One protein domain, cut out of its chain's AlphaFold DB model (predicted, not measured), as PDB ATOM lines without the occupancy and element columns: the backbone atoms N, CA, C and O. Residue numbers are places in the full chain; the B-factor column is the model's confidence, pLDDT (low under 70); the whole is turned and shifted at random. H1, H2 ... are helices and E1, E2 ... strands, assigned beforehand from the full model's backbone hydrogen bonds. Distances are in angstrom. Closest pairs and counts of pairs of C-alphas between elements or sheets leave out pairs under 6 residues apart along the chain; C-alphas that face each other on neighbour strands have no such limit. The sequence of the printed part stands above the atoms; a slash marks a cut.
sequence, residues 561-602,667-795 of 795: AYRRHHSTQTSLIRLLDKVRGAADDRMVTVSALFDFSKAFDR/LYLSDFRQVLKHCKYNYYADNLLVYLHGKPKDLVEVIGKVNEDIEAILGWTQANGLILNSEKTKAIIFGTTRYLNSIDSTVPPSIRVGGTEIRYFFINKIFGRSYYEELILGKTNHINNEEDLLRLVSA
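AT A GLANCE: This is residues 561 to 602 and 667 to 795 of the 795 residues of a protein of Lasius niger (UniProt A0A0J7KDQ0). A twisted five-stranded sheet forms the middle layer between two helices that run along its strands, H1 over one face and the long H3 over the other. The small hairpin of E5 and E6 packs on H3 with E5 and runs on into the edge strand E7, while H5 packs on one end of H1. The printed part has 171 residues, with six named helices and seven named strands in the order H1 E1 H2 E2 E3 H3 E4 H4 E5 E6 E7 H5 H6, a mixed class. The large sheet is mixed, in the order E2 E3 E1 E4 E7, with E4 and E7 parallel and the other neighbours antiparallel. The whole is compact, with a radius of gyration of the C-alphas of 15.6 A and spans of 43 by 35 by 28 A.

IN THESE COORDINATES: In the large sheet, E2 is residues 680 to 684, E3 687 to 694 and 23.6 A long, E1 588 to 595 and 23.4 A, E4 730 to 734, and E7 760 to 763. H1, residues 568 to 584, is 24.3 A long and begins at C-alpha 568 (101.681, 108.186, 150.057). H3, residues 696 to 719, is 34.7 A long, with a kink of 26 degrees near residue 703. H2 is residues 670 to 674, H4 737 to 740, E5 751 to 753, E6 756 to 758 and H5 769 to 776. H6, residues 786 to 791, ends at C-alpha 791 (115.331, 116.132, 135.601).

HOW THE PARTS SIT: N 590 and O 692 join E1 and E3 within hydrogen-bond range, 2.9 A; so do N 591 and O 732 for E1 and E4, 2.9 A, N 682 and O 689 for the hairpin E2 and E3, 2.9 A, and N 761 and O 731 for E4 and E7, 2.9 A. H1 and H3 are over E3 and E1 on opposite faces, at heights over the sheet of 8.7 A and 8.9 A. E3, H3 and E4 form a split strand-helix-strand unit, two strands running the same way with E1 between them, and its crossover is right-handed. The closest C-alphas of H3 and E5 are those of Asn 707 and Ile 751, 6.1 A apart; in the hairpin E5 and E6, N 758 and O 751 are 2.8 A apart. H1 touches H5 with residues 568 to 572 alone, about perpendicular at 77 degrees, closest at the C-alphas of Thr 568 and Glu 773, 6.4 A. H2 is close to H3 but not clearly touching, with the C-alphas of Phe 672 and Trp 716 7.8 A apart. H4 and H5 only graze the large sheet, as H6 only just does, with 5 pairs of C-alphas within 10 A. In H1, H5 and H6 every O i to N i+4 pair is within hydrogen-bond range, in H3 18 of 20, in H2 0 of 1 with 0 of 2 O i to N i+3 pairs, and H4 is too short for an O i to N i+4 pair.

THE WHOLE: The C-alphas of Arg 564 and Thr 746 are the two farthest apart, 45.7 A. Residues 603 to 666 are not printed, and C-alphas 602 and 667 are 14.0 A apart across the cut. Of the links printed whole, none is long. The mean pLDDT of the printed part is 76.8, and residues 744 to 749 and 762 to 795 are under 70.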
ATOM      1  N   ALA A 561      96.308 103.427 151.085       84.12
ATOM      2  CA  ALA A 561      95.294 104.451 150.829       84.12
ATOM      3  C   ALA A 561      94.072 104.288 151.746       84.12
ATOM      4  O   ALA A 561      93.816 103.221 152.298       84.12
ATOM      5  N   TYR A 562      93.305 105.372 151.897       84.12
ATOM      6  CA  TYR A 562      91.988 105.448 152.560       84.12
ATOM      7  C   TYR A 562      91.900 105.035 154.045       84.12
ATOM      8  O   TYR A 562      90.849 105.240 154.664       84.12
ATOM      9  N   ARG A 563      92.983 104.523 154.635       83.25
ATOM     10  CA  ARG A 563      93.148 104.231 156.068       83.25
ATOM     11  C   ARG A 563      93.484 105.496 156.864       83.25
ATOM     12  O   ARG A 563      93.987 106.476 156.318       83.25
ATOM     13  N   ARG A 564      93.212 105.478 158.172       83.62
ATOM     14  CA  ARG A 564      93.703 106.510 159.103       83.62
ATOM     15  C   ARG A 564      95.221 106.344 159.276       83.62
ATOM     16  O   ARG A 564      95.724 105.241 159.126       83.62
ATOM     17  N   HIS A 565      95.942 107.424 159.577       85.94
ATOM     18  CA  HIS A 565      97.401 107.459 159.831       85.94
ATOM     19  C   HIS A 565      98.343 107.050 158.670       85.94
ATOM     20  O   HIS A 565      99.521 107.397 158.718       85.94
ATOM     21  N   HIS A 566      97.854 106.417 157.599       85.56
ATOM     22  CA  HIS A 566      98.625 106.158 156.375       85.56
ATOM     23  C   HIS A 566      98.568 107.332 155.373       85.56
ATOM     24  O   HIS A 566      97.684 108.190 155.417       85.56
ATOM     25  N   SER A 567      99.532 107.370 154.449       83.38
ATOM     26  CA  SER A 567      99.626 108.315 153.326       83.38
ATOM     27  C   SER A 567     100.514 107.753 152.202       83.38
ATOM     28  O   SER A 567     101.129 106.695 152.358       83.38
ATOM     29  N   THR A 568     100.659 108.481 151.086       77.25
ATOM     30  CA  THR A 568     101.681 108.186 150.057       77.25
ATOM     31  C   THR A 568     103.071 108.012 150.672       77.25
ATOM     32  O   THR A 568     103.820 107.118 150.289       77.25
ATOM     33  N   GLN A 569     103.395 108.827 151.676       79.81
ATOM     34  CA  GLN A 569     104.703 108.872 152.320       79.81
ATOM     35  C   GLN A 569     104.953 107.662 153.225       79.81
ATOM     36  O   GLN A 569     106.072 107.162 153.246       79.81
ATOM     37  N   THR A 570     103.934 107.131 153.914       82.31
ATOM     38  CA  THR A 570     104.095 105.884 154.689       82.31
ATOM     39  C   THR A 570     104.267 104.681 153.763       82.31
ATOM     40  O   THR A 570     105.108 103.824 154.026       82.31
ATOM     41  N   SER A 571     103.529 104.648 152.645       80.12
ATOM     42  CA  SER A 571     103.694 103.629 151.597       80.12
ATOM     43  C   SER A 571     105.098 103.678 150.984       80.12
ATOM     44  O   SER A 571     105.740 102.645 150.800       80.12
ATOM     45  N   LEU A 572     105.599 104.887 150.718       80.94
ATOM     46  CA  LEU A 572     106.929 105.117 150.172       80.94
ATOM     47  C   LEU A 572     108.043 104.717 151.144       80.94
ATOM     48  O   LEU A 572     108.939 103.971 150.766       80.94
ATOM     49  N   ILE A 573     107.994 105.186 152.395       82.06
ATOM     50  CA  ILE A 573     109.024 104.879 153.400       82.06
ATOM     51  C   ILE A 573     109.169 103.361 153.569       82.06
ATOM     52  O   ILE A 573     110.290 102.858 153.568       82.06
ATOM     53  N   ARG A 574     108.052 102.622 153.606       83.25
ATOM     54  CA  ARG A 574     108.051 101.153 153.653       83.25
ATOM     55  C   ARG A 574     108.704 100.504 152.431       83.25
ATOM     56  O   ARG A 574     109.424  99.523 152.591       83.25
ATOM     57  N   LEU A 575     108.462 101.015 151.223       84.12
ATOM     58  CA  LEU A 575     109.124 100.508 150.018       84.12
ATOM     59  C   LEU A 575     110.635 100.761 150.069       84.12
ATOM     60  O   LEU A 575     111.417  99.838 149.854       84.12
ATOM     61  N   LEU A 576     111.042 101.996 150.375       84.06
ATOM     62  CA  LEU A 576     112.453 102.391 150.416       84.06
ATOM     63  C   LEU A 576     113.236 101.617 151.477       84.06
ATOM     64  O   LEU A 576     114.381 101.258 151.227       84.06
ATOM     65  N   ASP A 577     112.621 101.328 152.623       86.44
ATOM     66  CA  ASP A 577     113.173 100.459 153.665       86.44
ATOM     67  C   ASP A 577     113.506  99.054 153.123       86.44
ATOM     68  O   ASP A 577     114.633  98.583 153.273       86.44
ATOM     69  N   LYS A 578     112.578  98.414 152.394       88.75
ATOM     70  CA  LYS A 578     112.812  97.069 151.828       88.75
ATOM     71  C   LYS A 578     113.755  97.061 150.625       88.75
ATOM     72  O   LYS A 578     114.507  96.104 150.473       88.75
ATOM     73  N   VAL A 579     113.768  98.115 149.809       85.69
ATOM     74  CA  VAL A 579     114.754  98.278 148.724       85.69
ATOM     75  C   VAL A 579     116.163  98.519 149.283       85.69
ATOM     76  O   VAL A 579     117.126  97.998 148.727       85.69
ATOM     77  N   ARG A 580     116.299  99.261 150.394       84.06
ATOM     78  CA  ARG A 580     117.589  99.502 151.066       84.06
ATOM     79  C   ARG A 580     118.147  98.241 151.712       84.06
ATOM     80  O   ARG A 580     119.238  97.844 151.331       84.06
ATOM     81  N   GLY A 581     117.370  97.564 152.561       88.62
ATOM     82  CA  GLY A 581     117.815  96.314 153.187       88.62
ATOM     83  C   GLY A 581     118.256  95.266 152.157       88.62
ATOM     84  O   GLY A 581     119.317  94.674 152.297       88.62
ATOM     85  N   ALA A 582     117.521  95.130 151.047       89.56
ATOM     86  CA  ALA A 582     117.937  94.262 149.946       89.56
ATOM     87  C   ALA A 582     119.267  94.698 149.293       89.56
ATOM     88  O   ALA A 582     120.083  93.845 148.954       89.56
ATOM     89  N   ALA A 583     119.513  96.000 149.124       84.25
ATOM     90  CA  ALA A 583     120.777  96.504 148.585       84.25
ATOM     91  C   ALA A 583     121.964  96.274 149.545       84.25
ATOM     92  O   ALA A 583     123.064  95.952 149.080       84.25
ATOM     93  N   ASP A 584     121.733  96.383 150.856       87.50
ATOM     94  CA  ASP A 584     122.707  96.078 151.912       87.50
ATOM     95  C   ASP A 584     123.040  94.567 151.933       87.50
ATOM     96  O   ASP A 584     124.214  94.187 151.923       87.50
ATOM     97  N   ASP A 585     122.021  93.708 151.781       91.12
ATOM     98  CA  ASP A 585     122.125  92.248 151.566       91.12
ATOM     99  C   ASP A 585     122.739  91.851 150.199       91.12
ATOM    100  O   ASP A 585     122.825  90.667 149.852       91.12
ATOM    101  N   ARG A 586     123.210  92.826 149.408       89.25
ATOM    102  CA  ARG A 586     123.835  92.649 148.080       89.25
ATOM    103  C   ARG A 586     122.898  92.085 147.002       89.25
ATOM    104  O   ARG A 586     123.348  91.455 146.042       89.25
ATOM    105  N   MET A 587     121.600  92.323 147.151       91.06
ATOM    106  CA  MET A 587     120.555  91.982 146.190       91.06
ATOM    107  C   MET A 587     120.138  93.192 145.338       91.06
ATOM    108  O   MET A 587     120.387  94.352 145.668       91.06
ATOM    109  N   VAL A 588     119.470  92.902 144.225       90.06
ATOM    110  CA  VAL A 588     118.663  93.848 143.446       90.06
ATOM    111  C   VAL A 588     117.182  93.607 143.737       90.06
ATOM    112  O   VAL A 588     116.797  92.528 144.187       90.06
ATOM    113  N   THR A 589     116.343  94.612 143.495       91.12
ATOM    114  CA  THR A 589     114.881  94.494 143.605       91.12
ATOM    115  C   THR A 589     114.250  94.703 142.236       91.12
ATOM    116  O   THR A 589     114.281  95.817 141.715       91.12
ATOM    117  N   VAL A 590     113.669  93.646 141.671       92.00
ATOM    118  CA  VAL A 590     112.832  93.708 140.466       92.00
ATOM    119  C   VAL A 590     111.419  94.095 140.892       92.00
ATOM    120  O   VAL A 590     110.940  93.631 141.926       92.00
ATOM    121  N   SER A 591     110.749  94.957 140.130       91.12
ATOM    122  CA  SER A 591     109.403  95.428 140.463       91.12
ATOM    123  C   SER A 591     108.567  95.785 139.238       91.12
ATOM    124  O   SER A 591     109.109  96.168 138.201       91.12
ATOM    125  N   ALA A 592     107.245  95.697 139.388       90.75
ATOM    126  CA  ALA A 592     106.263  96.138 138.403       90.75
ATOM    127  C   ALA A 592     105.176  96.994 139.073       90.75
ATOM    128  O   ALA A 592     104.691  96.667 140.160       90.75
ATOM    129  N   LEU A 593     104.813  98.102 138.423       89.75
ATOM    130  CA  LEU A 593     103.782  99.041 138.863       89.75
ATOM    131  C   LEU A 593     102.610  99.023 137.887       89.75
ATOM    132  O   LEU A 593     102.795  99.348 136.717       89.75
ATOM    133  N   PHE A 594     101.421  98.695 138.387       89.19
ATOM    134  CA  PHE A 594     100.184  98.559 137.627       89.19
ATOM    135  C   PHE A 594      99.160  99.647 137.976       89.19
ATOM    136  O   PHE A 594      98.984 100.013 139.142       89.19
ATOM    137  N   ASP A 595      98.428 100.087 136.955       84.62
ATOM    138  CA  ASP A 595      97.274 100.990 137.026       84.62
ATOM    139  C   ASP A 595      96.036 100.250 136.487       84.62
ATOM    140  O   ASP A 595      96.113  99.573 135.457       84.62
ATOM    141  N   PHE A 596      94.898 100.341 137.180       86.50
ATOM    142  CA  PHE A 596      93.645  99.704 136.753       86.50
ATOM    143  C   PHE A 596      92.787 100.646 135.889       86.50
ATOM    144  O   PHE A 596      92.294 101.683 136.346       86.50
ATOM    145  N   SER A 597      92.489 100.231 134.657       85.44
ATOM    146  CA  SER A 597      91.646 100.989 133.722       85.44
ATOM    147  C   SER A 597      90.203 101.123 134.235       85.44
ATOM    148  O   SER A 597      89.448 100.152 134.193       85.44
ATOM    149  N   LYS A 598      89.794 102.327 134.672       81.88
ATOM    150  CA  LYS A 598      88.469 102.621 135.278       81.88
ATOM    151  C   LYS A 598      88.163 101.778 136.544       81.88
ATOM    152  O   LYS A 598      87.045 101.308 136.729       81.88
ATOM    153  N   ALA A 599      89.144 101.582 137.434       86.31
ATOM    154  CA  ALA A 599      89.047 100.697 138.611       86.31
ATOM    155  C   ALA A 599      87.745 100.826 139.434       86.31
ATOM    156  O   ALA A 599      87.050  99.841 139.680       86.31
ATOM    157  N   PHE A 600      87.397 102.055 139.826       88.38
ATOM    158  CA  PHE A 600      86.215 102.357 140.641       88.38
ATOM    159  C   PHE A 600      84.889 102.133 139.908       88.38
ATOM    160  O   PHE A 600      83.889 101.829 140.554       88.38
ATOM    161  N   ASP A 601      84.885 102.229 138.578       87.19
ATOM    162  CA  ASP A 601      83.688 102.120 137.736       87.19
ATOM    163  C   ASP A 601      83.379 100.639 137.380       87.19
ATOM    164  O   ASP A 601      82.308 100.311 136.867       87.19
ATOM    165  N   ARG A 602      84.320  99.730 137.686       87.56
ATOM    166  CA  ARG A 602      84.288  98.289 137.365       87.56
ATOM    167  C   ARG A 602      83.852  97.359 138.495       87.56
ATOM    168  O   ARG A 602      83.671  96.174 138.237       87.56
ATOM    169  N   LEU A 667      87.743  96.856 150.500       93.38
ATOM    170  CA  LEU A 667      87.160  95.542 150.807       93.38
ATOM    171  C   LEU A 667      87.099  94.626 149.568       93.38
ATOM    172  O   LEU A 667      87.322  93.423 149.685       93.38
ATOM    173  N   TYR A 668      86.896  95.186 148.370       93.69
ATOM    174  CA  TYR A 668      86.932  94.449 147.099       93.69
ATOM    175  C   TYR A 668      88.325  93.898 146.750       93.69
ATOM    176  O   TYR A 668      88.412  92.886 146.060       93.69
ATOM    177  N   LEU A 669      89.407  94.521 147.232       91.88
ATOM    178  CA  LEU A 669      90.796  94.084 147.006       91.88
ATOM    179  C   LEU A 669      91.330  93.104 148.076       91.88
ATOM    180  O   LEU A 669      92.480  92.680 147.993       91.88
ATOM    181  N   SER A 670      90.530  92.760 149.090       88.69
ATOM    182  CA  SER A 670      90.962  91.982 150.270       88.69
ATOM    183  C   SER A 670      91.570  90.607 149.953       88.69
ATOM    184  O   SER A 670      92.531  90.195 150.599       88.69
ATOM    185  N   ASP A 671      91.058  89.920 148.930       90.25
ATOM    186  CA  ASP A 671      91.514  88.591 148.502       90.25
ATOM    187  C   ASP A 671      92.750  88.613 147.582       90.25
ATOM    188  O   ASP A 671      93.164  87.566 147.089       90.25
ATOM    189  N   PHE A 672      93.373  89.773 147.357       92.56
ATOM    190  CA  PHE A 672      94.585  89.856 146.540       92.56
ATOM    191  C   PHE A 672      95.798  89.178 147.196       92.56
ATOM    192  O   PHE A 672      96.658  88.629 146.511       92.56
ATOM    193  N   ARG A 673      95.879  89.173 148.535       88.12
ATOM    194  CA  ARG A 673      97.060  88.681 149.272       88.12
ATOM    195  C   ARG A 673      97.426  87.223 148.959       88.12
ATOM    196  O   ARG A 673      98.594  86.865 149.040       88.12
ATOM    197  N   GLN A 674      96.432  86.405 148.622       89.75
ATOM    198  CA  GLN A 674      96.560  84.976 148.303       89.75
ATOM    199  C   GLN A 674      96.857  84.693 146.813       89.75
ATOM    200  O   GLN A 674      96.964  83.533 146.429       89.75
ATOM    201  N   VAL A 675      96.968  85.728 145.972       93.56
ATOM    202  CA  VAL A 675      97.252  85.596 144.528       93.56
ATOM    203  C   VAL A 675      98.743  85.389 144.259       93.56
ATOM    204  O   VAL A 675      99.107  84.642 143.354       93.56
ATOM    205  N   LEU A 676      99.602  86.055 145.037       94.44
ATOM    206  CA  LEU A 676     101.050  86.067 144.837       94.44
ATOM    207  C   LEU A 676     101.720  84.908 145.579       94.44
ATOM    208  O   LEU A 676     101.476  84.697 146.768       94.44
ATOM    209  N   LYS A 677     102.609  84.196 144.887       94.31
ATOM    210  CA  LYS A 677     103.417  83.094 145.424       94.31
ATOM    211  C   LYS A 677     104.803  83.560 145.863       94.31
ATOM    212  O   LYS A 677     105.314  83.078 146.872       94.31
ATOM    213  N   HIS A 678     105.410  84.482 145.112       95.69
ATOM    214  CA  HIS A 678     106.819  84.862 145.275       95.69
ATOM    215  C   HIS A 678     106.983  86.322 145.712       95.69
ATOM    216  O   HIS A 678     107.794  86.639 146.583       95.69
ATOM    217  N   CYS A 679     106.225  87.225 145.094       95.44
ATOM    218  CA  CYS A 679     106.394  88.665 145.200       95.44
ATOM    219  C   CYS A 679     105.787  89.247 146.478       95.44
ATOM    220  O   CYS A 679     104.699  88.892 146.929       95.44
ATOM    221  N   LYS A 680     106.459  90.268 147.008       95.00
ATOM    222  CA  LYS A 680     105.866  91.213 147.955       95.00
ATOM    223  C   LYS A 680     105.088  92.269 147.174       95.00
ATOM    224  O   LYS A 680     105.375  92.529 146.009       95.00
ATOM    225  N   TYR A 681     104.144  92.935 147.830       94.19
ATOM    226  CA  TYR A 681     103.353  93.993 147.206       94.19
ATOM    227  C   TYR A 681     103.081  95.163 148.157       94.19
ATOM    228  O   TYR A 681     103.244  95.053 149.373       94.19
ATOM    229  N   ASN A 682     102.685  96.298 147.586       90.38
ATOM    230  CA  ASN A 682     102.070  97.425 148.279       90.38
ATOM    231  C   ASN A 682     100.921  97.957 147.411       90.38
ATOM    232  O   ASN A 682     101.077  98.093 146.197       90.38
ATOM    233  N   TYR A 683      99.806  98.323 148.040       87.25
ATOM    234  CA  TYR A 683      98.715  99.040 147.386       87.25
ATOM    235  C   TYR A 683      98.681 100.506 147.822       87.25
ATOM    236  O   TYR A 683      98.749 100.825 149.016       87.25
ATOM    237  N   TYR A 684      98.446 101.387 146.852       85.31
ATOM    238  CA  TYR A 684      97.948 102.731 147.108       85.31
ATOM    239  C   TYR A 684      96.691 102.982 146.268       85.31
ATOM    240  O   TYR A 684      96.758 103.401 145.116       85.31
ATOM    241  N   ALA A 685      95.533 102.708 146.872       85.75
ATOM    242  CA  ALA A 685      94.225 102.732 146.222       85.75
ATOM    243  C   ALA A 685      94.159 101.712 145.075       85.75
ATOM    244  O   ALA A 685      94.216 100.513 145.337       85.75
ATOM    245  N   ASP A 686      94.037 102.193 143.842       83.06
ATOM    246  CA  ASP A 686      94.028 101.457 142.578       83.06
ATOM    247  C   ASP A 686      95.427 101.282 141.955       83.06
ATOM    248  O   ASP A 686      95.557 100.633 140.923       83.06
ATOM    249  N   ASN A 687      96.480 101.818 142.580       84.94
ATOM    250  CA  ASN A 687      97.862 101.599 142.155       84.94
ATOM    251  C   ASN A 687      98.420 100.372 142.896       84.94
ATOM    252  O   ASN A 687      98.476 100.362 144.132       84.94
ATOM    253  N   LEU A 688      98.837  99.349 142.146       90.38
ATOM    254  CA  LEU A 688      99.446  98.120 142.665       90.38
ATOM    255  C   LEU A 688     100.933  98.094 142.305       90.38
ATOM    256  O   LEU A 688     101.290  98.119 141.132       90.38
ATOM    257  N   LEU A 689     101.797  97.989 143.309       91.81
ATOM    258  CA  LEU A 689     103.224  97.731 143.139       91.81
ATOM    259  C   LEU A 689     103.531  96.318 143.636       91.81
ATOM    260  O   LEU A 689     103.304  96.038 144.813       91.81
ATOM    261  N   VAL A 690     104.114  95.472 142.787       94.44
ATOM    262  CA  VAL A 690     104.720  94.189 143.188       94.44
ATOM    263  C   VAL A 690     106.238  94.249 143.046       94.44
ATOM    264  O   VAL A 690     106.759  94.972 142.196       94.44
ATOM    265  N   TYR A 691     106.957  93.522 143.897       94.38
ATOM    266  CA  TYR A 691     108.416  93.490 143.897       94.38
ATOM    267  C   TYR A 691     108.983  92.204 144.507       94.38
ATOM    268  O   TYR A 691     108.437  91.646 145.462       94.38
ATOM    269  N   LEU A 692     110.129  91.773 143.986       96.31
ATOM    270  CA  LEU A 692     110.896  90.625 144.460       96.31
ATOM    271  C   LEU A 692     112.379  91.005 144.557       96.31
ATOM    272  O   LEU A 692     112.898  91.734 143.710       96.31
ATOM    273  N   HIS A 693     113.060  90.533 145.600       95.44
ATOM    274  CA  HIS A 693     114.504  90.724 145.763       95.44
ATOM    275  C   HIS A 693     115.249  89.449 145.365       95.44
ATOM    276  O   HIS A 693     114.775  88.348 145.646       95.44
ATOM    277  N   GLY A 694     116.439  89.592 144.789       93.44
ATOM    278  CA  GLY A 694     117.347  88.475 144.539       93.44
ATOM    279  C   GLY A 694     118.742  88.948 144.143       93.44
ATOM    280  O   GLY A 694     118.977  90.137 143.935       93.44
ATOM    281  N   LYS A 695     119.707  88.031 144.080       91.00
ATOM    282  CA  LYS A 695     121.100  88.378 143.751       91.00
ATOM    283  C   LYS A 695     121.224  88.649 142.242       91.00
ATOM    284  O   LYS A 695     120.519  87.997 141.477       91.00
ATOM    285  N   PRO A 696     122.135  89.530 141.779       87.38
ATOM    286  CA  PRO A 696     122.278  89.846 140.349       87.38
ATOM    287  C   PRO A 696     122.471  88.619 139.444       87.38
ATOM    288  O   PRO A 696     121.883  88.550 138.373       87.38
ATOM    289  N   LYS A 697     123.219  87.609 139.916       86.50
ATOM    290  CA  LYS A 697     123.432  86.334 139.206       86.50
ATOM    291  C   LYS A 697     122.165  85.478 139.023       86.50
ATOM    292  O   LYS A 697     122.149  84.608 138.166       86.50
ATOM    293  N   ASP A 698     121.132  85.721 139.830       89.31
ATOM    294  CA  ASP A 698     119.881  84.948 139.877       89.31
ATOM    295  C   ASP A 698     118.725  85.714 139.194       89.31
ATOM    296  O   ASP A 698     117.562  85.323 139.279       89.31
ATOM    297  N   LEU A 699     119.025  86.829 138.512       88.06
ATOM    298  CA  LEU A 699     118.035  87.776 137.987       88.06
ATOM    299  C   LEU A 699     117.020  87.142 137.020       88.06
ATOM    300  O   LEU A 699     115.845  87.498 137.056       88.06
ATOM    301  N   VAL A 700     117.450  86.188 136.188       88.31
ATOM    302  CA  VAL A 700     116.572  85.471 135.246       88.31
ATOM    303  C   VAL A 700     115.495  84.672 135.994       88.31
ATOM    304  O   VAL A 700     114.324  84.723 135.621       88.31
ATOM    305  N   GLU A 701     115.861  84.006 137.093       91.38
ATOM    306  CA  GLU A 701     114.933  83.269 137.962       91.38
ATOM    307  C   GLU A 701     113.990  84.228 138.709       91.38
ATOM    308  O   GLU A 701     112.786  83.985 138.795       91.38
ATOM    309  N   VAL A 702     114.519  85.355 139.203       92.44
ATOM    310  CA  VAL A 702     113.731  86.411 139.864       92.44
ATOM    311  C   VAL A 702     112.667  86.974 138.919       92.44
ATOM    312  O   VAL A 702     111.514  87.113 139.320       92.44
ATOM    313  N   ILE A 703     113.018  87.269 137.665       91.62
ATOM    314  CA  ILE A 703     112.058  87.759 136.667       91.62
ATOM    315  C   ILE A 703     111.050  86.669 136.286       91.62
ATOM    316  O   ILE A 703     109.868  86.974 136.151       91.62
ATOM    317  N   GLY A 704     111.477  85.406 136.161       92.12
ATOM    318  CA  GLY A 704     110.569  84.275 135.935       92.12
ATOM    319  C   GLY A 704     109.463  84.212 136.992       92.12
ATOM    320  O   GLY A 704     108.283  84.229 136.652       92.12
ATOM    321  N   LYS A 705     109.843  84.284 138.273       95.38
ATOM    322  CA  LYS A 705     108.914  84.322 139.416       95.38
ATOM    323  C   LYS A 705     108.019  85.562 139.444       95.38
ATOM    324  O   LYS A 705     106.852  85.461 139.810       95.38
ATOM    325  N   VAL A 706     108.535  86.722 139.030       94.69
ATOM    326  CA  VAL A 706     107.714  87.932 138.853       94.69
ATOM    327  C   VAL A 706     106.678  87.721 137.743       94.69
ATOM    328  O   VAL A 706     105.514  88.039 137.953       94.69
ATOM    329  N   ASN A 707     107.049  87.135 136.602       93.88
ATOM    330  CA  ASN A 707     106.115  86.851 135.507       93.88
ATOM    331  C   ASN A 707     105.063  85.783 135.882       93.88
ATOM    332  O   ASN A 707     103.896  85.959 135.544       93.88
ATOM    333  N   GLU A 708     105.428  84.727 136.622       94.88
ATOM    334  CA  GLU A 708     104.462  83.754 137.175       94.88
ATOM    335  C   GLU A 708     103.380  84.435 138.025       94.88
ATOM    336  O   GLU A 708     102.187  84.162 137.870       94.88
ATOM    337  N   ASP A 709     103.797  85.340 138.914       96.12
ATOM    338  CA  ASP A 709     102.879  86.113 139.744       96.12
ATOM    339  C   ASP A 709     102.055  87.109 138.915       96.12
ATOM    340  O   ASP A 709     100.898  87.355 139.247       96.12
ATOM    341  N   ILE A 710     102.581  87.657 137.816       93.94
ATOM    342  CA  ILE A 710     101.825  88.562 136.936       93.94
ATOM    343  C   ILE A 710     100.713  87.830 136.180       93.94
ATOM    344  O   ILE A 710      99.606  88.363 136.089       93.94
ATOM    345  N   GLU A 711     100.942  86.605 135.710       93.50
ATOM    346  CA  GLU A 711      99.870  85.791 135.122       93.50
ATOM    347  C   GLU A 711      98.815  85.392 136.177       93.50
ATOM    348  O   GLU A 711      97.613  85.400 135.894       93.50
ATOM    349  N   ALA A 712      99.219  85.175 137.437       95.25
ATOM    350  CA  ALA A 712      98.275  85.013 138.549       95.25
ATOM    351  C   ALA A 712      97.460  86.298 138.828       95.25
ATOM    352  O   ALA A 712      96.240  86.223 139.015       95.25
ATOM    353  N   ILE A 713      98.088  87.485 138.787       94.94
ATOM    354  CA  ILE A 713      97.393  88.783 138.865       94.94
ATOM    355  C   ILE A 713      96.403  88.920 137.705       94.94
ATOM    356  O   ILE A 713      95.263  89.314 137.938       94.94
ATOM    357  N   LEU A 714      96.795  88.589 136.471       92.44
ATOM    358  CA  LEU A 714      95.931  88.687 135.290       92.44
ATOM    359  C   LEU A 714      94.673  87.824 135.451       92.44
ATOM    360  O   LEU A 714      93.564  88.363 135.356       92.44
ATOM    361  N   GLY A 715      94.821  86.548 135.820       91.81
ATOM    362  CA  GLY A 715      93.691  85.664 136.122       91.81
ATOM    363  C   GLY A 715      92.789  86.199 137.245       91.81
ATOM    364  O   GLY A 715      91.564  86.243 137.098       91.81
ATOM    365  N   TRP A 716      93.375  86.704 138.338       94.12
ATOM    366  CA  TRP A 716      92.613  87.344 139.417       94.12
ATOM    367  C   TRP A 716      91.889  88.617 138.944       94.12
ATOM    368  O   TRP A 716      90.725  88.811 139.302       94.12
ATOM    369  N   THR A 717      92.492  89.466 138.103       91.56
ATOM    370  CA  THR A 717      91.810  90.666 137.575       91.56
ATOM    371  C   THR A 717      90.632  90.305 136.680       91.56
ATOM    372  O   THR A 717      89.550  90.867 136.863       91.56
ATOM    373  N   GLN A 718      90.795  89.312 135.800       89.19
ATOM    374  CA  GLN A 718      89.736  88.805 134.928       89.19
ATOM    375  C   GLN A 718      88.555  88.253 135.740       89.19
ATOM    376  O   GLN A 718      87.403  88.607 135.464       89.19
ATOM    377  N   ALA A 719      88.828  87.455 136.780       88.88
ATOM    378  CA  ALA A 719      87.813  86.974 137.720       88.88
ATOM    379  C   ALA A 719      87.089  88.138 138.425       88.88
ATOM    380  O   ALA A 719      85.863  88.123 138.561       88.88
ATOM    381  N   ASN A 720      87.822  89.199 138.770       89.06
ATOM    382  CA  ASN A 720      87.313  90.390 139.454       89.06
ATOM    383  C   ASN A 720      86.722  91.487 138.549       89.06
ATOM    384  O   ASN A 720      86.342  92.544 139.055       89.06
ATOM    385  N   GLY A 721      86.646  91.285 137.228       87.56
ATOM    386  CA  GLY A 721      86.147  92.293 136.276       87.56
ATOM    387  C   GLY A 721      87.042  93.537 136.128       87.56
ATOM    388  O   GLY A 721      86.696  94.477 135.401       87.56
ATOM    389  N   LEU A 722      88.200  93.544 136.791       90.00
ATOM    390  CA  LEU A 722      89.231  94.569 136.683       90.00
ATOM    391  C   LEU A 722      90.055  94.336 135.409       90.00
ATOM    392  O   LEU A 722      90.156  93.213 134.924       90.00
ATOM    393  N   ILE A 723      90.654  95.395 134.864       88.00
ATOM    394  CA  ILE A 723      91.585  95.299 133.730       88.00
ATOM    395  C   ILE A 723      92.818  96.150 134.026       88.00
ATOM    396  O   ILE A 723      92.695  97.336 134.350       88.00
ATOM    397  N   LEU A 724      93.999  95.537 133.911       87.69
ATOM    398  CA  LEU A 724      95.289  96.224 133.968       87.69
ATOM    399  C   LEU A 724      95.464  97.133 132.748       87.69
ATOM    400  O   LEU A 724      95.070  96.787 131.636       87.69
ATOM    401  N   ASN A 725      96.079  98.293 132.941       84.44
ATOM    402  CA  ASN A 725      96.516  99.154 131.854       84.44
ATOM    403  C   ASN A 725      97.984  98.845 131.510       84.44
ATOM    404  O   ASN A 725      98.894  99.287 132.214       84.44
ATOM    405  N   SER A 726      98.223  98.070 130.448       81.12
ATOM    406  CA  SER A 726      99.577  97.686 130.017       81.12
ATOM    407  C   SER A 726     100.420  98.895 129.590       81.12
ATOM    408  O   SER A 726     101.569  98.988 130.003       81.12
ATOM    409  N   GLU A 727      99.846  99.865 128.870       78.69
ATOM    410  CA  GLU A 727     100.537 101.088 128.412       78.69
ATOM    411  C   GLU A 727     101.115 101.932 129.562       78.69
ATOM    412  O   GLU A 727     102.185 102.529 129.441       78.69
ATOM    413  N   LYS A 728     100.405 101.993 130.694       80.56
ATOM    414  CA  LYS A 728     100.858 102.674 131.915       80.56
ATOM    415  C   LYS A 728     101.748 101.814 132.807       80.56
ATOM    416  O   LYS A 728     102.358 102.362 133.726       80.56
ATOM    417  N   THR A 729     101.776 100.498 132.606       84.12
ATOM    418  CA  THR A 729     102.500  99.582 133.491       84.12
ATOM    419  C   THR A 729     104.004  99.786 133.334       84.12
ATOM    420  O   THR A 729     104.509  99.880 132.216       84.12
ATOM    421  N   LYS A 730     104.742  99.876 134.448       84.88
ATOM    422  CA  LYS A 730     106.193 100.144 134.430       84.88
ATOM    423  C   LYS A 730     106.978  99.086 135.193       84.88
ATOM    424  O   LYS A 730     106.675  98.817 136.353       84.88
ATOM    425  N   ALA A 731     108.012  98.544 134.555       87.62
ATOM    426  CA  ALA A 731     108.982  97.641 135.166       87.62
ATOM    427  C   ALA A 731     110.212  98.430 135.639       87.62
ATOM    428  O   ALA A 731     110.776  99.218 134.879       87.62
ATOM    429  N   ILE A 732     110.640  98.236 136.888       87.00
ATOM    430  CA  ILE A 732     111.778  98.957 137.479       87.00
ATOM    431  C   ILE A 732     112.686  97.983 138.229       87.00
ATOM    432  O   ILE A 732     112.210  97.184 139.039       87.00
ATOM    433  N   ILE A 733     113.998  98.082 137.993       86.44
ATOM    434  CA  ILE A 733     115.029  97.345 138.733       86.44
ATOM    435  C   ILE A 733     115.828  98.334 139.589       86.44
ATOM    436  O   ILE A 733     116.504  99.229 139.075       86.44
ATOM    437  N   PHE A 734     115.758  98.161 140.908       85.00
ATOM    438  CA  PHE A 734     116.517  98.937 141.889       85.00
ATOM    439  C   PHE A 734     117.768  98.178 142.339       85.00
ATOM    440  O   PHE A 734     117.709  96.978 142.619       85.00
ATOM    441  N   GLY A 735     118.885  98.884 142.501       81.56
ATOM    442  CA  GLY A 735     120.119  98.319 143.045       81.56
ATOM    443  C   GLY A 735     121.203  99.374 143.242       81.56
ATOM    444  O   GLY A 735     121.048 100.527 142.842       81.56
ATOM    445  N   THR A 736     122.327  98.983 143.844       77.50
ATOM    446  CA  THR A 736     123.526  99.840 143.841       77.50
ATOM    447  C   THR A 736     124.134  99.865 142.438       77.50
ATOM    448  O   THR A 736     124.045  98.872 141.713       77.50
ATOM    449  N   THR A 737     124.822 100.947 142.062       73.88
ATOM    450  CA  THR A 737     125.525 101.044 140.766       73.88
ATOM    451  C   THR A 737     126.445  99.848 140.509       73.88
ATOM    452  O   THR A 737     126.498  99.349 139.393       73.88
ATOM    453  N   ARG A 738     127.115  99.318 141.545       75.56
ATOM    454  CA  ARG A 738     127.976  98.129 141.422       75.56
ATOM    455  C   ARG A 738     127.202  96.886 140.977       75.56
ATOM    456  O   ARG A 738     127.730  96.111 140.190       75.56
ATOM    457  N   TYR A 739     125.994  96.683 141.501       76.94
ATOM    458  CA  TYR A 739     125.198  95.489 141.211       76.94
ATOM    459  C   TYR A 739     124.396  95.624 139.917       76.94
ATOM    460  O   TYR A 739     124.292  94.648 139.179       76.94
ATOM    461  N   LEU A 740     123.913  96.824 139.588       77.31
ATOM    462  CA  LEU A 740     123.267  97.081 138.298       77.31
ATOM    463  C   LEU A 740     124.266  96.975 137.137       77.31
ATOM    464  O   LEU A 740     123.969  96.312 136.154       77.31
ATOM    465  N   ASN A 741     125.489  97.494 137.295       75.94
ATOM    466  CA  ASN A 741     126.565  97.325 136.309       75.94
ATOM    467  C   ASN A 741     127.112  95.880 136.230       75.94
ATOM    468  O   ASN A 741     127.983  95.615 135.407       75.94
ATOM    469  N   SER A 742     126.650  94.960 137.090       72.44
ATOM    470  CA  SER A 742     126.956  93.519 137.006       72.44
ATOM    471  C   SER A 742     125.825  92.683 136.393       72.44
ATOM    472  O   SER A 742     125.927  91.460 136.355       72.44
ATOM    473  N   ILE A 743     124.748  93.329 135.939       73.12
ATOM    474  CA  ILE A 743     123.719  92.705 135.105       73.12
ATOM    475  C   ILE A 743     124.206  92.785 133.658       73.12
ATOM    476  O   ILE A 743     124.528  93.872 133.179       73.12
ATOM    477  N   ASP A 744     124.253  91.648 132.965       62.81
ATOM    478  CA  ASP A 744     124.574  91.622 131.539       62.81
ATOM    479  C   ASP A 744     123.454  92.309 130.743       62.81
ATOM    480  O   ASP A 744     122.276  91.952 130.858       62.81
ATOM    481  N   SER A 745     123.813  93.307 129.933       54.94
ATOM    482  CA  SER A 745     122.864  94.079 129.125       54.94
ATOM    483  C   SER A 745     122.210  93.265 128.003       54.94
ATOM    484  O   SER A 745     121.245  93.739 127.406       54.94
ATOM    485  N   THR A 746     122.693  92.048 127.734       55.12
ATOM    486  CA  THR A 746     122.127  91.129 126.741       55.12
ATOM    487  C   THR A 746     121.107  90.135 127.312       55.12
ATOM    488  O   THR A 746     120.350  89.562 126.529       55.12
ATOM    489  N   VAL A 747     121.033  89.931 128.642       55.91
ATOM    490  CA  VAL A 747     120.168  88.894 129.253       55.91
ATOM    491  C   VAL A 747     119.463  89.352 130.545       55.91
ATOM    492  O   VAL A 747     119.839  88.978 131.659       55.91
ATOM    493  N   PRO A 748     118.341  90.074 130.408       58.69
ATOM    494  CA  PRO A 748     117.173  89.785 131.244       58.69
ATOM    495  C   PRO A 748     115.944  89.458 130.375       58.69
ATOM    496  O   PRO A 748     115.644  90.222 129.456       58.69
ATOM    497  N   PRO A 749     115.173  88.387 130.659       64.75
ATOM    498  CA  PRO A 749     113.874  88.200 130.014       64.75
ATOM    499  C   PRO A 749     112.952  89.390 130.321       64.75
ATOM    500  O   PRO A 749     113.038  89.994 131.390       64.75
ATOM    501  N   SER A 750     112.059  89.742 129.401       78.81
ATOM    502  CA  SER A 750     111.122  90.854 129.590       78.81
ATOM    503  C   SER A 750     110.094  90.555 130.690       78.81
ATOM    504  O   SER A 750     109.619  89.421 130.811       78.81
ATOM    505  N   ILE A 751     109.682  91.576 131.453       85.38
ATOM    506  CA  ILE A 751     108.422  91.487 132.204       85.38
ATOM    507  C   ILE A 751     107.281  91.502 131.185       85.38
ATOM    508  O   ILE A 751     107.255  92.355 130.295       85.38
ATOM    509  N   ARG A 752     106.359  90.545 131.290       85.88
ATOM    510  CA  ARG A 752     105.242  90.376 130.353       85.88
ATOM    511  C   ARG A 752     103.914  90.570 131.066       85.88
ATOM    512  O   ARG A 752     103.740  90.120 132.189       85.88
ATOM    513  N   VAL A 753     102.990  91.270 130.412       84.12
ATOM    514  CA  VAL A 753     101.668  91.613 130.952       84.12
ATOM    515  C   VAL A 753     100.636  91.399 129.850       84.12
ATOM    516  O   VAL A 753     100.523  92.218 128.938       84.12
ATOM    517  N   GLY A 754      99.920  90.271 129.885       77.06
ATOM    518  CA  GLY A 754      98.924  89.929 128.862       77.06
ATOM    519  C   GLY A 754      99.540  89.841 127.462       77.06
ATOM    520  O   GLY A 754      99.018  90.419 126.513       77.06
ATOM    521  N   GLY A 755     100.721  89.223 127.359       75.19
ATOM    522  CA  GLY A 755     101.517  89.149 126.127       75.19
ATOM    523  C   GLY A 755     102.287  90.425 125.747       75.19
ATOM    524  O   GLY A 755     103.172  90.352 124.900       75.19
ATOM    525  N   THR A 756     102.023  91.575 126.378       82.31
ATOM    526  CA  THR A 756     102.777  92.821 126.130       82.31
ATOM    527  C   THR A 756     104.100  92.807 126.895       82.31
ATOM    528  O   THR A 756     104.098  92.583 128.104       82.31
ATOM    529  N   GLU A 757     105.225  93.082 126.230       83.94
ATOM    530  CA  GLU A 757     106.523  93.231 126.902       83.94
ATOM    531  C   GLU A 757     106.712  94.642 127.473       83.94
ATOM    532  O   GLU A 757     106.590  95.640 126.761       83.94
ATOM    533  N   ILE A 758     107.055  94.730 128.759       83.69
ATOM    534  CA  ILE A 758     107.302  95.983 129.473       83.69
ATOM    535  C   ILE A 758     108.813  96.195 129.609       83.69
ATOM    536  O   ILE A 758     109.518  95.381 130.208       83.69
ATOM    537  N   ARG A 759     109.319  97.315 129.077       75.88
ATOM    538  CA  ARG A 759     110.739  97.686 129.185       75.88
ATOM    539  C   ARG A 759     111.113  98.070 130.620       75.88
ATOM    540  O   ARG A 759     110.354  98.752 131.309       75.88
ATOM    541  N   TYR A 760     112.316  97.674 131.031       74.06
ATOM    542  CA  TYR A 760     112.894  98.016 132.330       74.06
ATOM    543  C   TYR A 760     113.420  99.451 132.385       74.06
ATOM    544  O   TYR A 760     114.087  99.915 131.461       74.06
ATOM    545  N   PHE A 761     113.223 100.100 133.531       71.06
ATOM    546  CA  PHE A 761     114.001 101.262 133.958       71.06
ATOM    547  C   PHE A 761     114.962 100.844 135.081       71.06
ATOM    548  O   PHE A 761     114.540 100.260 136.083       71.06
ATOM    549  N   PHE A 762     116.252 101.148 134.937       64.62
ATOM    550  CA  PHE A 762     117.272 100.854 135.946       64.62
ATOM    551  C   PHE A 762     117.482 102.071 136.857       64.62
ATOM    552  O   PHE A 762     117.747 103.171 136.376       64.62
ATOM    553  N   ILE A 763     117.375 101.899 138.178       61.28
ATOM    554  CA  ILE A 763     117.506 103.001 139.147       61.28
ATOM    555  C   ILE A 763     118.695 102.749 140.083       61.28
ATOM    556  O   ILE A 763     118.612 101.981 141.042       61.28
ATOM    557  N   ASN A 764     119.807 103.438 139.791       50.19
ATOM    558  CA  ASN A 764     121.102 103.323 140.484       50.19
ATOM    559  C   ASN A 764     121.274 104.249 141.706       50.19
ATOM    560  O   ASN A 764     122.250 104.130 142.449       50.19
ATOM    561  N   LYS A 765     120.330 105.169 141.930       46.75
ATOM    562  CA  LYS A 765     120.288 106.083 143.078       46.75
ATOM    563  C   LYS A 765     118.907 106.027 143.713       46.75
ATOM    564  O   LYS A 765     117.892 106.185 143.042       46.75
ATOM    565  N   ILE A 766     118.859 105.854 145.031       45.78
ATOM    566  CA  ILE A 766     117.599 105.840 145.779       45.78
ATOM    567  C   ILE A 766     117.122 107.290 145.954       45.78
ATOM    568  O   ILE A 766     117.510 107.971 146.902       45.78
ATOM    569  N   PHE A 767     116.344 107.764 144.976       43.78
ATOM    570  CA  PHE A 767     115.945 109.166 144.808       43.78
ATOM    571  C   PHE A 767     115.100 109.757 145.952       43.78
ATOM    572  O   PHE A 767     114.584 109.059 146.826       43.78
ATOM    573  N   GLY A 768     114.964 111.086 145.925       40.94
ATOM    574  CA  GLY A 768     114.219 111.867 146.909       40.94
ATOM    575  C   GLY A 768     112.694 111.690 146.864       40.94
ATOM    576  O   GLY A 768     112.120 111.052 145.984       40.94
ATOM    577  N   ARG A 769     112.036 112.316 147.847       38.62
ATOM    578  CA  ARG A 769     110.592 112.225 148.149       38.62
ATOM    579  C   ARG A 769     109.666 112.573 146.971       38.62
ATOM    580  O   ARG A 769     108.569 112.035 146.905       38.62
ATOM    581  N   SER A 770     110.096 113.453 146.067       38.12
ATOM    582  CA  SER A 770     109.322 113.945 144.916       38.12
ATOM    583  C   SER A 770     109.000 112.846 143.899       38.12
ATOM    584  O   SER A 770     107.830 112.546 143.676       38.12
ATOM    585  N   TYR A 771     110.032 112.226 143.320       45.91
ATOM    586  CA  TYR A 771     109.913 111.275 142.208       45.91
ATOM    587  C   TYR A 771     108.936 110.131 142.516       45.91
ATOM    588  O   TYR A 771     108.015 109.842 141.752       45.91
ATOM    589  N   TYR A 772     109.090 109.514 143.688       52.00
ATOM    590  CA  TYR A 772     108.245 108.397 144.094       52.00
ATOM    591  C   TYR A 772     106.813 108.804 144.479       52.00
ATOM    592  O   TYR A 772     105.904 107.991 144.329       52.00
ATOM    593  N   GLU A 773     106.576 110.032 144.961       46.41
ATOM    594  CA  GLU A 773     105.205 110.510 145.190       46.41
ATOM    595  C   GLU A 773     104.437 110.654 143.867       46.41
ATOM    596  O   GLU A 773     103.242 110.374 143.835       46.41
ATOM    597  N   GLU A 774     105.092 111.023 142.762       50.47
ATOM    598  CA  GLU A 774     104.446 111.061 141.440       50.47
ATOM    599  C   GLU A 774     104.213 109.663 140.855       50.47
ATOM    600  O   GLU A 774     103.159 109.421 140.257       50.47
ATOM    601  N   LEU A 775     105.148 108.740 141.102       50.88
ATOM    602  CA  LEU A 775     105.063 107.334 140.700       50.88
ATOM    603  C   LEU A 775     103.902 106.599 141.401       50.88
ATOM    604  O   LEU A 775     103.115 105.926 140.746       50.88
ATOM    605  N   ILE A 776     103.749 106.779 142.721       46.88
ATOM    606  CA  ILE A 776     102.688 106.155 143.543       46.88
ATOM    607  C   ILE A 776     101.305 106.801 143.305       46.88
ATOM    608  O   ILE A 776     100.278 106.195 143.603       46.88
ATOM    609  N   LEU A 777     101.253 108.029 142.775       42.69
ATOM    610  CA  LEU A 777     100.005 108.751 142.482       42.69
ATOM    611  C   LEU A 777      99.502 108.589 141.034       42.69
ATOM    612  O   LEU A 777      98.586 109.318 140.641       42.69
ATOM    613  N   GLY A 778     100.101 107.702 140.229       41.53
ATOM    614  CA  GLY A 778      99.686 107.460 138.841       41.53
ATOM    615  C   GLY A 778      99.770 108.701 137.939       41.53
ATOM    616  O   GLY A 778      98.987 108.852 137.001       41.53
ATOM    617  N   LYS A 779     100.679 109.645 138.233       42.28
ATOM    618  CA  LYS A 779     100.813 110.928 137.504       42.28
ATOM    619  C   LYS A 779     101.748 110.856 136.290       42.28
ATOM    620  O   LYS A 779     102.136 111.882 135.738       42.28
ATOM    621  N   THR A 780     102.119 109.656 135.863       41.19
ATOM    622  CA  THR A 780     103.298 109.374 135.029       41.19
ATOM    623  C   THR A 780     103.158 109.669 133.528       41.19
ATOM    624  O   THR A 780     104.002 109.224 132.757       41.19
ATOM    625  N   ASN A 781     102.177 110.476 133.104       36.78
ATOM    626  CA  ASN A 781     101.993 110.956 131.717       36.78
ATOM    627  C   ASN A 781     103.114 111.914 131.222       36.78
ATOM    628  O   ASN A 781     102.972 112.549 130.177       36.78
ATOM    629  N   HIS A 782     104.194 112.073 131.993       36.12
ATOM    630  CA  HIS A 782     105.302 113.010 131.769       36.12
ATOM    631  C   HIS A 782     106.684 112.367 132.001       36.12
ATOM    632  O   HIS A 782     107.647 113.078 132.261       36.12
ATOM    633  N   ILE A 783     106.780 111.030 131.977       39.38
ATOM    634  CA  ILE A 783     108.047 110.302 132.147       39.38
ATOM    635  C   ILE A 783     108.092 109.186 131.104       39.38
ATOM    636  O   ILE A 783     107.640 108.067 131.369       39.38
ATOM    637  N   ASN A 784     108.614 109.509 129.922       33.62
ATOM    638  CA  ASN A 784     108.776 108.559 128.816       33.62
ATOM    639  C   ASN A 784     110.255 108.196 128.590       33.62
ATOM    640  O   ASN A 784     110.549 107.190 127.947       33.62
ATOM    641  N   ASN A 785     111.176 108.995 129.142       34.19
ATOM    642  CA  ASN A 785     112.601 108.966 128.829       34.19
ATOM    643  C   ASN A 785     113.460 108.892 130.107       34.19
ATOM    644  O   ASN A 785     113.056 109.338 131.182       34.19
ATOM    645  N   GLU A 786     114.701 108.423 129.966       31.27
ATOM    646  CA  GLU A 786     115.717 108.460 131.033       31.27
ATOM    647  C   GLU A 786     116.129 109.906 131.410       31.27
ATOM    648  O   GLU A 786     116.481 110.185 132.557       31.27
ATOM    649  N   GLU A 787     115.971 110.869 130.490       31.36
ATOM    650  CA  GLU A 787     116.132 112.303 130.779       31.36
ATOM    651  C   GLU A 787     115.117 112.847 131.799       31.36
ATOM    652  O   GLU A 787     115.485 113.644 132.663       31.36
ATOM    653  N   ASP A 788     113.842 112.445 131.723       35.88
ATOM    654  CA  ASP A 788     112.800 112.921 132.652       35.88
ATOM    655  C   ASP A 788     113.078 112.407 134.074       35.88
ATOM    656  O   ASP A 788     112.923 113.121 135.067       35.88
ATOM    657  N   LEU A 789     113.578 111.168 134.136       33.88
ATOM    658  CA  LEU A 789     114.116 110.500 135.319       33.88
ATOM    659  C   LEU A 789     115.243 111.313 135.977       33.88
ATOM    660  O   LEU A 789     115.249 111.463 137.197       33.88
ATOM    661  N   LEU A 790     116.159 111.892 135.192       31.03
ATOM    662  CA  LEU A 790     117.239 112.747 135.700       31.03
ATOM    663  C   LEU A 790     116.749 114.148 136.110       31.03
ATOM    664  O   LEU A 790     117.150 114.654 137.160       31.03
ATOM    665  N   ARG A 791     115.848 114.771 135.336       31.08
ATOM    666  CA  ARG A 791     115.331 116.132 135.601       31.08
ATOM    667  C   ARG A 791     114.518 116.235 136.899       31.08
ATOM    668  O   ARG A 791     114.542 117.279 137.548       31.08
ATOM    669  N   LEU A 792     113.842 115.161 137.315       31.89
ATOM    670  CA  LEU A 792     113.111 115.090 138.594       31.89
ATOM    671  C   LEU A 792     114.015 114.926 139.833       31.89
ATOM    672  O   LEU A 792     113.532 115.037 140.962       31.89
ATOM    673  N   VAL A 793     115.310 114.664 139.638       33.19
ATOM    674  CA  VAL A 793     116.284 114.364 140.707       33.19
ATOM    675  C   VAL A 793     117.152 115.579 141.063       33.19
ATOM    676  O   VAL A 793     117.746 115.620 142.139       33.19
ATOM    677  N   SER A 794     117.184 116.599 140.204       25.91
ATOM    678  CA  SER A 794     117.932 117.851 140.378       25.91
ATOM    679  C   SER A 794     117.088 119.023 140.923       25.91
ATOM    680  O   SER A 794     117.405 120.177 140.628       25.91
ATOM    681  N   ALA A 795     115.984 118.758 141.639       25.25
ATOM    682  CA  ALA A 795     114.882 119.714 141.848       25.25
ATOM    683  C   ALA A 795     114.385 119.874 143.298       25.25
ATOM    684  O   ALA A 795     114.491 118.919 144.094       25.25
TER     685      ALA A 795